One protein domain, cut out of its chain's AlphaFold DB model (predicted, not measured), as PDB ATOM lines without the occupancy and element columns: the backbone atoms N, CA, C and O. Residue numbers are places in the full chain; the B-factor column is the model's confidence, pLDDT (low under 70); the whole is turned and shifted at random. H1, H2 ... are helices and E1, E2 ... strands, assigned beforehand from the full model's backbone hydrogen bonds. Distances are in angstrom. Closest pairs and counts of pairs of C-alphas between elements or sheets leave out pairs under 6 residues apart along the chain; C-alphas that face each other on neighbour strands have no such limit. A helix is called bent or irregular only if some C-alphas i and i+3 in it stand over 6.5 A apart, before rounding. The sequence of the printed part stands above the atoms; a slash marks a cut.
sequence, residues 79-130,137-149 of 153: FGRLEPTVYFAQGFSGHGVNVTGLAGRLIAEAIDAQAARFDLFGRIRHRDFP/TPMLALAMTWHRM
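What this domain is: This is residues 79 to 130 and 137 to 149 of the 153 residues of the protein "FAD-dependent oxidoreductase" of Burkholderia lata (strain ATCC 17760 / DSM 23089 / LMG 22485 / NCIMB 9086 / R18194 / 383) (UniProt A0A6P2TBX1). A small strand hairpin, E1 and E2, and a helical hairpin, H1 and H2, pack together at one end of an elongated model; H1 runs alongside the strands and H2 folds back near the start of E1. From H2 an unnamed stretch, residues 122 to 130, leads away, and beyond a cut the helix H3 lies at the far end, apart from the other named elements. The printed part has 65 residues, with two strands and then three helices in the order E1, E2, H1, H2, H3; the sheet, E1 - E2, is antiparallel and the class is mixed, helices and strands. The whole is loose, with a radius of gyration of the C-alphas of 15.2 A, and spans 48 by 25 by 16 A.

How they stand to each other: E1, residues 79 to 83, and E2, residues 86 to 90, are antiparallel neighbours in a hairpin, with 154 degrees between their directions. N 80 and O 88 are within hydrogen-bond range at 3.0 A, as are N 88 and O 80 at 2.9 A. The closest C-alphas of E2 and H1, residues 96 to 111, are those of Ala 89 and Ala 103, 7.3 A apart. H1 touches H2, residues 116 to 121, with residues 103 to 110 alone; the closest C-alphas are those of Leu 106 and Phe 118, 5.3 A apart. They form a helical hairpin, running opposite ways at a steep tilt of 42 degrees. The closest C-alphas of E1 and H2 are those of Phe 79 and Phe 121, 7.1 A apart. H3, residues 137 to 149, is apart from E1, E2, H1 and H2. In H3 every O i to N i+4 pair is within hydrogen-bond range; in H1 10 of 12 are, and in H2 0 of 2, beside 1 of 3 O i to N i+3 pairs.

Where its parts are: E1 begins at C-alpha 79 (209.300, 236.204, 191.683) and is 12.7 A long; E2 is 13.6 A long. H1 is 21.6 A long and starts at C-alpha 96 (212.655, 241.367, 181.482). It is neither bent nor irregular, but only just: C-alphas 98 and 101 are 6.3 A apart. H2 is 9.6 A long. H3 is 18.3 A long and ends at C-alpha 149 (203.404, 227.640, 161.124).

The domain as a whole: The two C-alphas farthest apart are those of Ala 113 and Met 149, at 48.3 A. Residues 93 to 99, of which 96 to 99 belong to H1, stand free, as do residues 141 to 149 of H3. Residues 131 to 136 are not printed, and C-alphas 130 and 137 are 10.8 A apart across the cut. The links E1 to E2, E2 to H1 and H1 to H2 are tight; the link H2 to H3 runs across the cut. The mean pLDDT of the printed part is 90.0, and no printed residue is under 70.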
ATOM      1  N   PHE A  79     208.502 235.707 190.572       93.88
ATOM      2  CA  PHE A  79     209.300 236.204 191.683       93.88
ATOM      3  C   PHE A  79     208.499 236.097 192.973       93.88
ATOM      4  O   PHE A  79     207.269 236.135 192.959       93.88
ATOM      5  N   GLY A  80     209.203 235.913 194.080       93.00
ATOM      6  CA  GLY A  80     208.574 235.558 195.338       93.00
ATOM      7  C   GLY A  80     209.588 235.332 196.443       93.00
ATOM      8  O   GLY A  80     210.731 235.789 196.376       93.00
ATOM      9  N   ARG A  81     209.138 234.646 197.489       92.00
ATOM     10  CA  ARG A  81     209.896 234.405 198.712       92.00
ATOM     11  C   ARG A  81     209.947 232.905 198.997       92.00
ATOM     12  O   ARG A  81     208.905 232.257 198.977       92.00
ATOM     13  N   LEU A  82     211.148 232.374 199.217       91.81
ATOM     14  CA  LEU A  82     211.388 230.964 199.562       91.81
ATOM     15  C   LEU A  82     211.383 230.754 201.080       91.81
ATOM     16  O   LEU A  82     210.822 229.782 201.570       91.81
ATOM     17  N   GLU A  83     211.961 231.702 201.816       92.31
ATOM     18  CA  GLU A  83     212.050 231.733 203.281       92.31
ATOM     19  C   GLU A  83     211.840 233.176 203.760       92.31
ATOM     20  O   GLU A  83     211.961 234.082 202.936       92.31
ATOM     21  N   PRO A  84     211.576 233.457 205.053       88.88
ATOM     22  CA  PRO A  84     211.287 234.813 205.530       88.88
ATOM     23  C   PRO A  84     212.254 235.907 205.049       88.88
ATOM     24  O   PRO A  84     211.811 237.031 204.829       88.88
ATOM     25  N   THR A  85     213.525 235.562 204.829       91.12
ATOM     26  CA  THR A  85     214.600 236.460 204.381       91.12
ATOM     27  C   THR A  85     215.190 236.102 203.008       91.12
ATOM     28  O   THR A  85     216.129 236.758 202.562       91.12
ATOM     29  N   VAL A  86     214.658 235.089 202.311       95.06
ATOM     30  CA  VAL A  86     215.188 234.613 201.019       95.06
ATOM     31  C   VAL A  86     214.189 234.895 199.905       95.06
ATOM     32  O   VAL A  86     213.122 234.282 199.833       95.06
ATOM     33  N   TYR A  87     214.564 235.792 198.997       94.94
ATOM     34  CA  TYR A  87     213.753 236.217 197.857       94.94
ATOM     35  C   TYR A  87     214.352 235.707 196.547       94.94
ATOM     36  O   TYR A  87     215.563 235.534 196.428       94.94
ATOM     37  N   PHE A  88     213.505 235.493 195.544       94.62
ATOM     38  CA  PHE A  88     213.930 235.087 194.208       94.62
ATOM     39  C   PHE A  88     213.202 235.886 193.129       94.62
ATOM     40  O   PHE A  88     212.075 236.341 193.329       94.62
ATOM     41  N   ALA A  89     213.836 236.007 191.962       94.50
ATOM     42  CA  ALA A  89     213.256 236.636 190.784       94.50
ATOM     43  C   ALA A  89     213.743 235.941 189.506       94.50
ATOM     44  O   ALA A  89     214.935 235.936 189.217       94.50
ATOM     45  N   GLN A  90     212.818 235.343 188.753       93.00
ATOM     46  CA  GLN A  90     213.106 234.530 187.570       93.00
ATOM     47  C   GLN A  90     211.943 234.561 186.559       93.00
ATOM     48  O   GLN A  90     210.901 235.185 186.781       93.00
ATOM     49  N   GLY A  91     212.099 233.871 185.428       92.00
ATOM     50  CA  GLY A  91     210.976 233.524 184.559       92.00
ATOM     51  C   GLY A  91     210.264 234.698 183.886       92.00
ATOM     52  O   GLY A  91     209.077 234.603 183.578       92.00
ATOM     53  N   PHE A  92     210.954 235.815 183.652       92.88
ATOM     54  CA  PHE A  92     210.346 237.030 183.095       92.88
ATOM     55  C   PHE A  92     209.818 236.880 181.659       92.88
ATOM     56  O   PHE A  92     209.113 237.770 181.189       92.88
ATOM     57  N   SER A  93     210.103 235.775 180.958       88.38
ATOM     58  CA  SER A  93     209.392 235.356 179.737       88.38
ATOM     59  C   SER A  93     209.297 236.446 178.659       88.38
ATOM     60  O   SER A  93     208.233 236.679 178.094       88.38
ATOM     61  N   GLY A  94     210.395 237.170 178.413       83.19
ATOM     62  CA  GLY A  94     210.445 238.274 177.439       83.19
ATOM     63  C   GLY A  94     210.061 239.656 177.987       83.19
ATOM     64  O   GLY A  94     210.326 240.660 177.340       83.19
ATOM     65  N   HIS A  95     209.549 239.747 179.216       83.12
ATOM     66  CA  HIS A  95     209.179 241.006 179.877       83.12
ATOM     67  C   HIS A  95     210.287 241.560 180.787       83.12
ATOM     68  O   HIS A  95     210.031 242.383 181.667       83.12
ATOM     69  N   GLY A  96     211.526 241.096 180.592       81.62
ATOM     70  CA  GLY A  96     212.655 241.367 181.482       81.62
ATOM     71  C   GLY A  96     212.903 242.857 181.696       81.62
ATOM     72  O   GLY A  96     212.987 243.294 182.832       81.62
ATOM     73  N   VAL A  97     212.938 243.667 180.637       85.06
ATOM     74  CA  VAL A  97     213.269 245.100 180.758       85.06
ATOM     75  C   VAL A  97     212.228 245.875 181.575       85.06
ATOM     76  O   VAL A  97     212.589 246.697 182.410       85.06
ATOM     77  N   ASN A  98     210.941 245.580 181.386       85.12
ATOM     78  CA  ASN A  98     209.866 246.339 182.027       85.12
ATOM     79  C   ASN A  98     209.563 245.829 183.441       85.12
ATOM     80  O   ASN A  98     209.366 246.611 184.369       85.12
ATOM     81  N   VAL A  99     209.501 244.506 183.612       89.38
ATOM     82  CA  VAL A  99     208.964 243.894 184.835       89.38
ATOM     83  C   VAL A  99     210.041 243.677 185.893       89.38
ATOM     84  O   VAL A  99     209.720 243.702 187.079       89.38
ATOM     85  N   THR A 100     211.317 243.525 185.523       93.00
ATOM     86  CA  THR A 100     212.389 243.320 186.520       93.00
ATOM     87  C   THR A 100     212.571 244.524 187.439       93.00
ATOM     88  O   THR A 100     212.728 244.337 188.642       93.00
ATOM     89  N   GLY A 101     212.470 245.751 186.915       93.38
ATOM     90  CA  GLY A 101     212.528 246.965 187.734       93.38
ATOM     91  C   GLY A 101     211.382 247.034 188.748       93.38
ATOM     92  O   GLY A 101     211.596 247.361 189.915       93.38
ATOM     93  N   LEU A 102     210.169 246.646 188.332       92.94
ATOM     94  CA  LEU A 102     209.032 246.517 189.243       92.94
ATOM     95  C   LEU A 102     209.279 245.428 190.291       92.94
ATOM     96  O   LEU A 102     209.073 245.688 191.471       92.94
ATOM     97  N   ALA A 103     209.732 244.243 189.880       94.69
ATOM     98  CA  ALA A 103     210.013 243.131 190.785       94.69
ATOM     99  C   ALA A 103     211.060 243.517 191.841       94.69
ATOM    100  O   ALA A 103     210.834 243.288 193.026       94.69
ATOM    101  N   GLY A 104     212.149 244.178 191.437       94.88
ATOM    102  CA  GLY A 104     213.174 244.681 192.351       94.88
ATOM    103  C   GLY A 104     212.612 245.672 193.370       94.88
ATOM    104  O   GLY A 104     212.866 245.533 194.564       94.88
ATOM    105  N   ARG A 105     211.774 246.617 192.923       95.06
ATOM    106  CA  ARG A 105     211.097 247.555 193.828       95.06
ATOM    107  C   ARG A 105     210.166 246.839 194.810       95.06
ATOM    108  O   ARG A 105     210.213 247.131 195.993       95.06
ATOM    109  N   LEU A 106     209.350 245.895 194.339       94.94
ATOM    110  CA  LEU A 106     208.421 245.154 195.200       94.94
ATOM    111  C   LEU A 106     209.146 244.264 196.216       94.94
ATOM    112  O   LEU A 106     208.675 244.117 197.337       94.94
ATOM    113  N   ILE A 107     210.289 243.683 195.844       95.38
ATOM    114  CA  ILE A 107     211.137 242.928 196.775       95.38
ATOM    115  C   ILE A 107     211.726 243.867 197.833       95.38
ATOM    116  O   ILE A 107     211.693 243.532 199.012       95.38
ATOM    117  N   ALA A 108     212.210 245.049 197.439       95.44
ATOM    118  CA  ALA A 108     212.709 246.046 198.386       95.44
ATOM    119  C   ALA A 108     211.610 246.526 199.355       95.44
ATOM    120  O   ALA A 108     211.841 246.548 200.559       95.44
ATOM    121  N   GLU A 109     210.403 246.820 198.851       94.75
ATOM    122  CA  GLU A 109     209.218 247.137 199.670       94.75
ATOM    123  C   GLU A 109     208.908 245.989 200.654       94.75
ATOM    124  O   GLU A 109     208.690 246.220 201.840       94.75
ATOM    125  N   ALA A 110     208.957 244.732 200.199       93.88
ATOM    126  CA  ALA A 110     208.705 243.571 201.052       93.88
ATOM    127  C   ALA A 110     209.774 243.360 202.142       93.88
ATOM    128  O   ALA A 110     209.446 242.825 203.202       93.88
ATOM    129  N   ILE A 111     211.028 243.756 201.894       94.56
ATOM    130  CA  ILE A 111     212.107 243.760 202.896       94.56
ATOM    131  C   ILE A 111     211.858 244.859 203.940       94.56
ATOM    132  O   ILE A 111     212.049 244.617 205.129       94.56
ATOM    133  N   ASP A 112     211.346 246.017 203.519       94.50
ATOM    134  CA  ASP A 112     210.943 247.140 204.383       94.50
ATOM    135  C   ASP A 112     209.545 246.949 205.022       94.50
ATOM    136  O   ASP A 112     208.808 247.894 205.291       94.50
ATOM    137  N   ALA A 113     209.140 245.693 205.244       88.56
ATOM    138  CA  ALA A 113     207.862 245.297 205.849       88.56
ATOM    139  C   ALA A 113     206.577 245.729 205.097       88.56
ATOM    140  O   ALA A 113     205.479 245.655 205.651       88.56
ATOM    141  N   GLN A 114     206.666 246.093 203.813       86.25
ATOM    142  CA  GLN A 114     205.528 246.436 202.950       86.25
ATOM    143  C   GLN A 114     205.287 245.364 201.871       86.25
ATOM    144  O   GLN A 114     205.585 245.540 200.691       86.25
ATOM    145  N   ALA A 115     204.703 244.224 202.256       87.06
ATOM    146  CA  ALA A 115     204.569 243.066 201.360       87.06
ATOM    147  C   ALA A 115     203.290 243.030 200.495       87.06
ATOM    148  O   ALA A 115     203.196 242.215 199.582       87.06
ATOM    149  N   ALA A 116     202.303 243.907 200.715       89.75
ATOM    150  CA  ALA A 116     200.958 243.741 200.139       89.75
ATOM    151  C   ALA A 116     200.932 243.621 198.600       89.75
ATOM    152  O   ALA A 116     200.219 242.786 198.046       89.75
ATOM    153  N   ARG A 117     201.722 244.440 197.892       90.81
ATOM    154  CA  ARG A 117     201.816 244.405 196.420       90.81
ATOM    155  C   ARG A 117     202.673 243.251 195.915       90.81
ATOM    156  O   ARG A 117     202.410 242.723 194.838       90.81
ATOM    157  N   PHE A 118     203.681 242.869 196.689       92.00
ATOM    158  CA  PHE A 118     204.531 241.718 196.417       92.00
ATOM    159  C   PHE A 118     203.732 240.408 196.510       92.00
ATOM    160  O   PHE A 118     203.777 239.589 195.590       92.00
ATOM    161  N   ASP A 119     202.899 240.262 197.543       90.06
ATOM    162  CA  ASP A 119     202.081 239.068 197.783       90.06
ATOM    163  C   ASP A 119     201.057 238.803 196.669       90.06
ATOM    164  O   ASP A 119     200.631 237.662 196.478       90.06
ATOM    165  N   LEU A 120     200.673 239.822 195.890       90.44
ATOM    166  CA  LEU A 120     199.813 239.643 194.714       90.44
ATOM    167  C   LEU A 120     200.493 238.800 193.630       90.44
ATOM    168  O   LEU A 120     199.845 237.933 193.045       90.44
ATOM    169  N   PHE A 121     201.788 239.010 193.385       89.50
ATOM    170  CA  PHE A 121     202.541 238.228 192.399       89.50
ATOM    171  C   PHE A 121     202.781 236.796 192.879       89.50
ATOM    172  O   PHE A 121     202.713 235.868 192.077       89.50
ATOM    173  N   GLY A 122     202.924 236.593 194.193       85.38
ATOM    174  CA  GLY A 122     203.001 235.259 194.797       85.38
ATOM    175  C   GLY A 122     201.747 234.394 194.589       85.38
ATOM    176  O   GLY A 122     201.807 233.178 194.750       85.38
ATOM    177  N   ARG A 123     200.608 234.982 194.194       89.44
ATOM    178  CA  ARG A 123     199.371 234.239 193.880       89.44
ATOM    179  C   ARG A 123     199.354 233.655 192.468       89.44
ATOM    180  O   ARG A 123     198.465 232.862 192.153       89.44
ATOM    181  N   ILE A 124     200.301 234.038 191.610       91.88
ATOM    182  CA  ILE A 124     200.392 233.511 190.251       91.88
ATOM    183  C   ILE A 124     200.774 232.030 190.327       91.88
ATOM    184  O   ILE A 124     201.825 231.643 190.830       91.88
ATOM    185  N   ARG A 125     199.894 231.170 189.811       89.81
ATOM    186  CA  ARG A 125     200.123 229.723 189.762       89.81
ATOM    187  C   ARG A 125     201.093 229.402 188.630       89.81
ATOM    188  O   ARG A 125     200.700 229.372 187.463       89.81
ATOM    189  N   HIS A 126     202.340 229.116 188.978       91.12
ATOM    190  CA  HIS A 126     203.306 228.520 188.061       91.12
ATOM    191  C   HIS A 126     203.204 226.996 188.148       91.12
ATOM    192  O   HIS A 126     203.074 226.437 189.236       91.12
ATOM    193  N   ARG A 127     203.216 226.319 186.999       89.19
ATOM    194  CA  ARG A 127     203.309 224.856 186.947       89.19
ATOM    195  C   ARG A 127     204.578 224.490 186.200       89.19
ATOM    196  O   ARG A 127     204.989 225.212 185.287       89.19
ATOM    197  N   ASP A 128     205.147 223.362 186.582       87.44
ATOM    198  CA  ASP A 128     206.275 222.789 185.872       87.44
ATOM    199  C   ASP A 128     205.867 222.317 184.479       87.44
ATOM    200  O   ASP A 128     204.699 222.015 184.207       87.44
ATOM    201  N   PHE A 129     206.858 222.221 183.597       84.56
ATOM    202  CA  PHE A 129     206.666 221.608 182.293       84.56
ATOM    203  C   PHE A 129     206.272 220.129 182.462       84.56
ATOM    204  O   PHE A 129     206.966 219.397 183.180       84.56
ATOM    205  N   PRO A 130     205.199 219.660 181.797       85.06
ATOM    206  CA  PRO A 130     204.837 218.246 181.777       85.06
ATOM    207  C   PRO A 130     206.021 217.384 181.326       85.06
ATOM    208  O   PRO A 130     206.687 217.706 180.349       85.06
ATOM    209  N   THR A 137     212.404 220.757 176.571       85.88
ATOM    210  CA  THR A 137     213.010 221.214 175.308       85.88
ATOM    211  C   THR A 137     212.216 220.782 174.070       85.88
ATOM    212  O   THR A 137     211.915 221.656 173.252       85.88
ATOM    213  N   PRO A 138     211.829 219.498 173.899       88.81
ATOM    214  CA  PRO A 138     211.024 219.102 172.745       88.81
ATOM    215  C   PRO A 138     209.635 219.751 172.748       88.81
ATOM    216  O   PRO A 138     209.166 220.149 171.686       88.81
ATOM    217  N   MET A 139     209.005 219.955 173.914       87.31
ATOM    218  CA  MET A 139     207.729 220.677 173.996       87.31
ATOM    219  C   MET A 139     207.861 222.139 173.562       87.31
ATOM    220  O   MET A 139     207.029 222.627 172.801       87.31
ATOM    221  N   LEU A 140     208.913 222.839 173.998       86.12
ATOM    222  CA  LEU A 140     209.180 224.214 173.567       86.12
ATOM    223  C   LEU A 140     209.475 224.288 172.067       86.12
ATOM    224  O   LEU A 140     208.978 225.187 171.390       86.12
ATOM    225  N   ALA A 141     210.254 223.340 171.541       87.62
ATOM    226  CA  ALA A 141     210.531 223.253 170.113       87.62
ATOM    227  C   ALA A 141     209.239 223.050 169.311       87.62
ATOM    228  O   ALA A 141     208.988 223.806 168.377       87.62
ATOM    229  N   LEU A 142     208.387 222.104 169.721       89.81
ATOM    230  CA  LEU A 142     207.087 221.859 169.096       89.81
ATOM    231  C   LEU A 142     206.195 223.103 169.153       89.81
ATOM    232  O   LEU A 142     205.636 223.499 168.134       89.81
ATOM    233  N   ALA A 143     206.112 223.753 170.317       86.56
ATOM    234  CA  ALA A 143     205.333 224.971 170.489       86.56
ATOM    235  C   ALA A 143     205.815 226.081 169.546       86.56
ATOM    236  O   ALA A 143     205.000 226.693 168.867       86.56
ATOM    237  N   MET A 144     207.120 226.336 169.442       86.00
ATOM    238  CA  MET A 144     207.619 227.362 168.520       86.00
ATOM    239  C   MET A 144     207.463 226.992 167.052       86.00
ATOM    240  O   MET A 144     207.267 227.887 166.237       86.00
ATOM    241  N   THR A 145     207.579 225.714 166.691       87.00
ATOM    242  CA  THR A 145     207.307 225.271 165.320       87.00
ATOM    243  C   THR A 145     205.839 225.496 164.977       87.00
ATOM    244  O   THR A 145     205.553 226.068 163.934       87.00
ATOM    245  N   TRP A 146     204.923 225.146 165.885       87.88
ATOM    246  CA  TRP A 146     203.496 225.430 165.737       87.88
ATOM    247  C   TRP A 146     203.229 226.922 165.526       87.88
ATOM    248  O   TRP A 146     202.581 227.295 164.556       87.88
ATOM    249  N   HIS A 147     203.780 227.787 166.383       85.56
ATOM    250  CA  HIS A 147     203.598 229.235 166.252       85.56
ATOM    251  C   HIS A 147     204.182 229.769 164.938       85.56
ATOM    252  O   HIS A 147     203.531 230.553 164.265       85.56
ATOM    253  N   ARG A 148     205.355 229.281 164.514       84.69
ATOM    254  CA  ARG A 148     205.926 229.635 163.206       84.69
ATOM    255  C   ARG A 148     205.049 229.200 162.037       84.69
ATOM    256  O   ARG A 148     205.025 229.893 161.034       84.69
ATOM    257  N   MET A 149     204.367 228.061 162.142       87.06
ATOM    258  CA  MET A 149     203.404 227.640 161.124       87.06
ATOM    259  C   MET A 149     202.173 228.544 161.117       87.06
ATOM    260  O   MET A 149     201.697 228.878 160.042       87.06
TER     261      MET A 149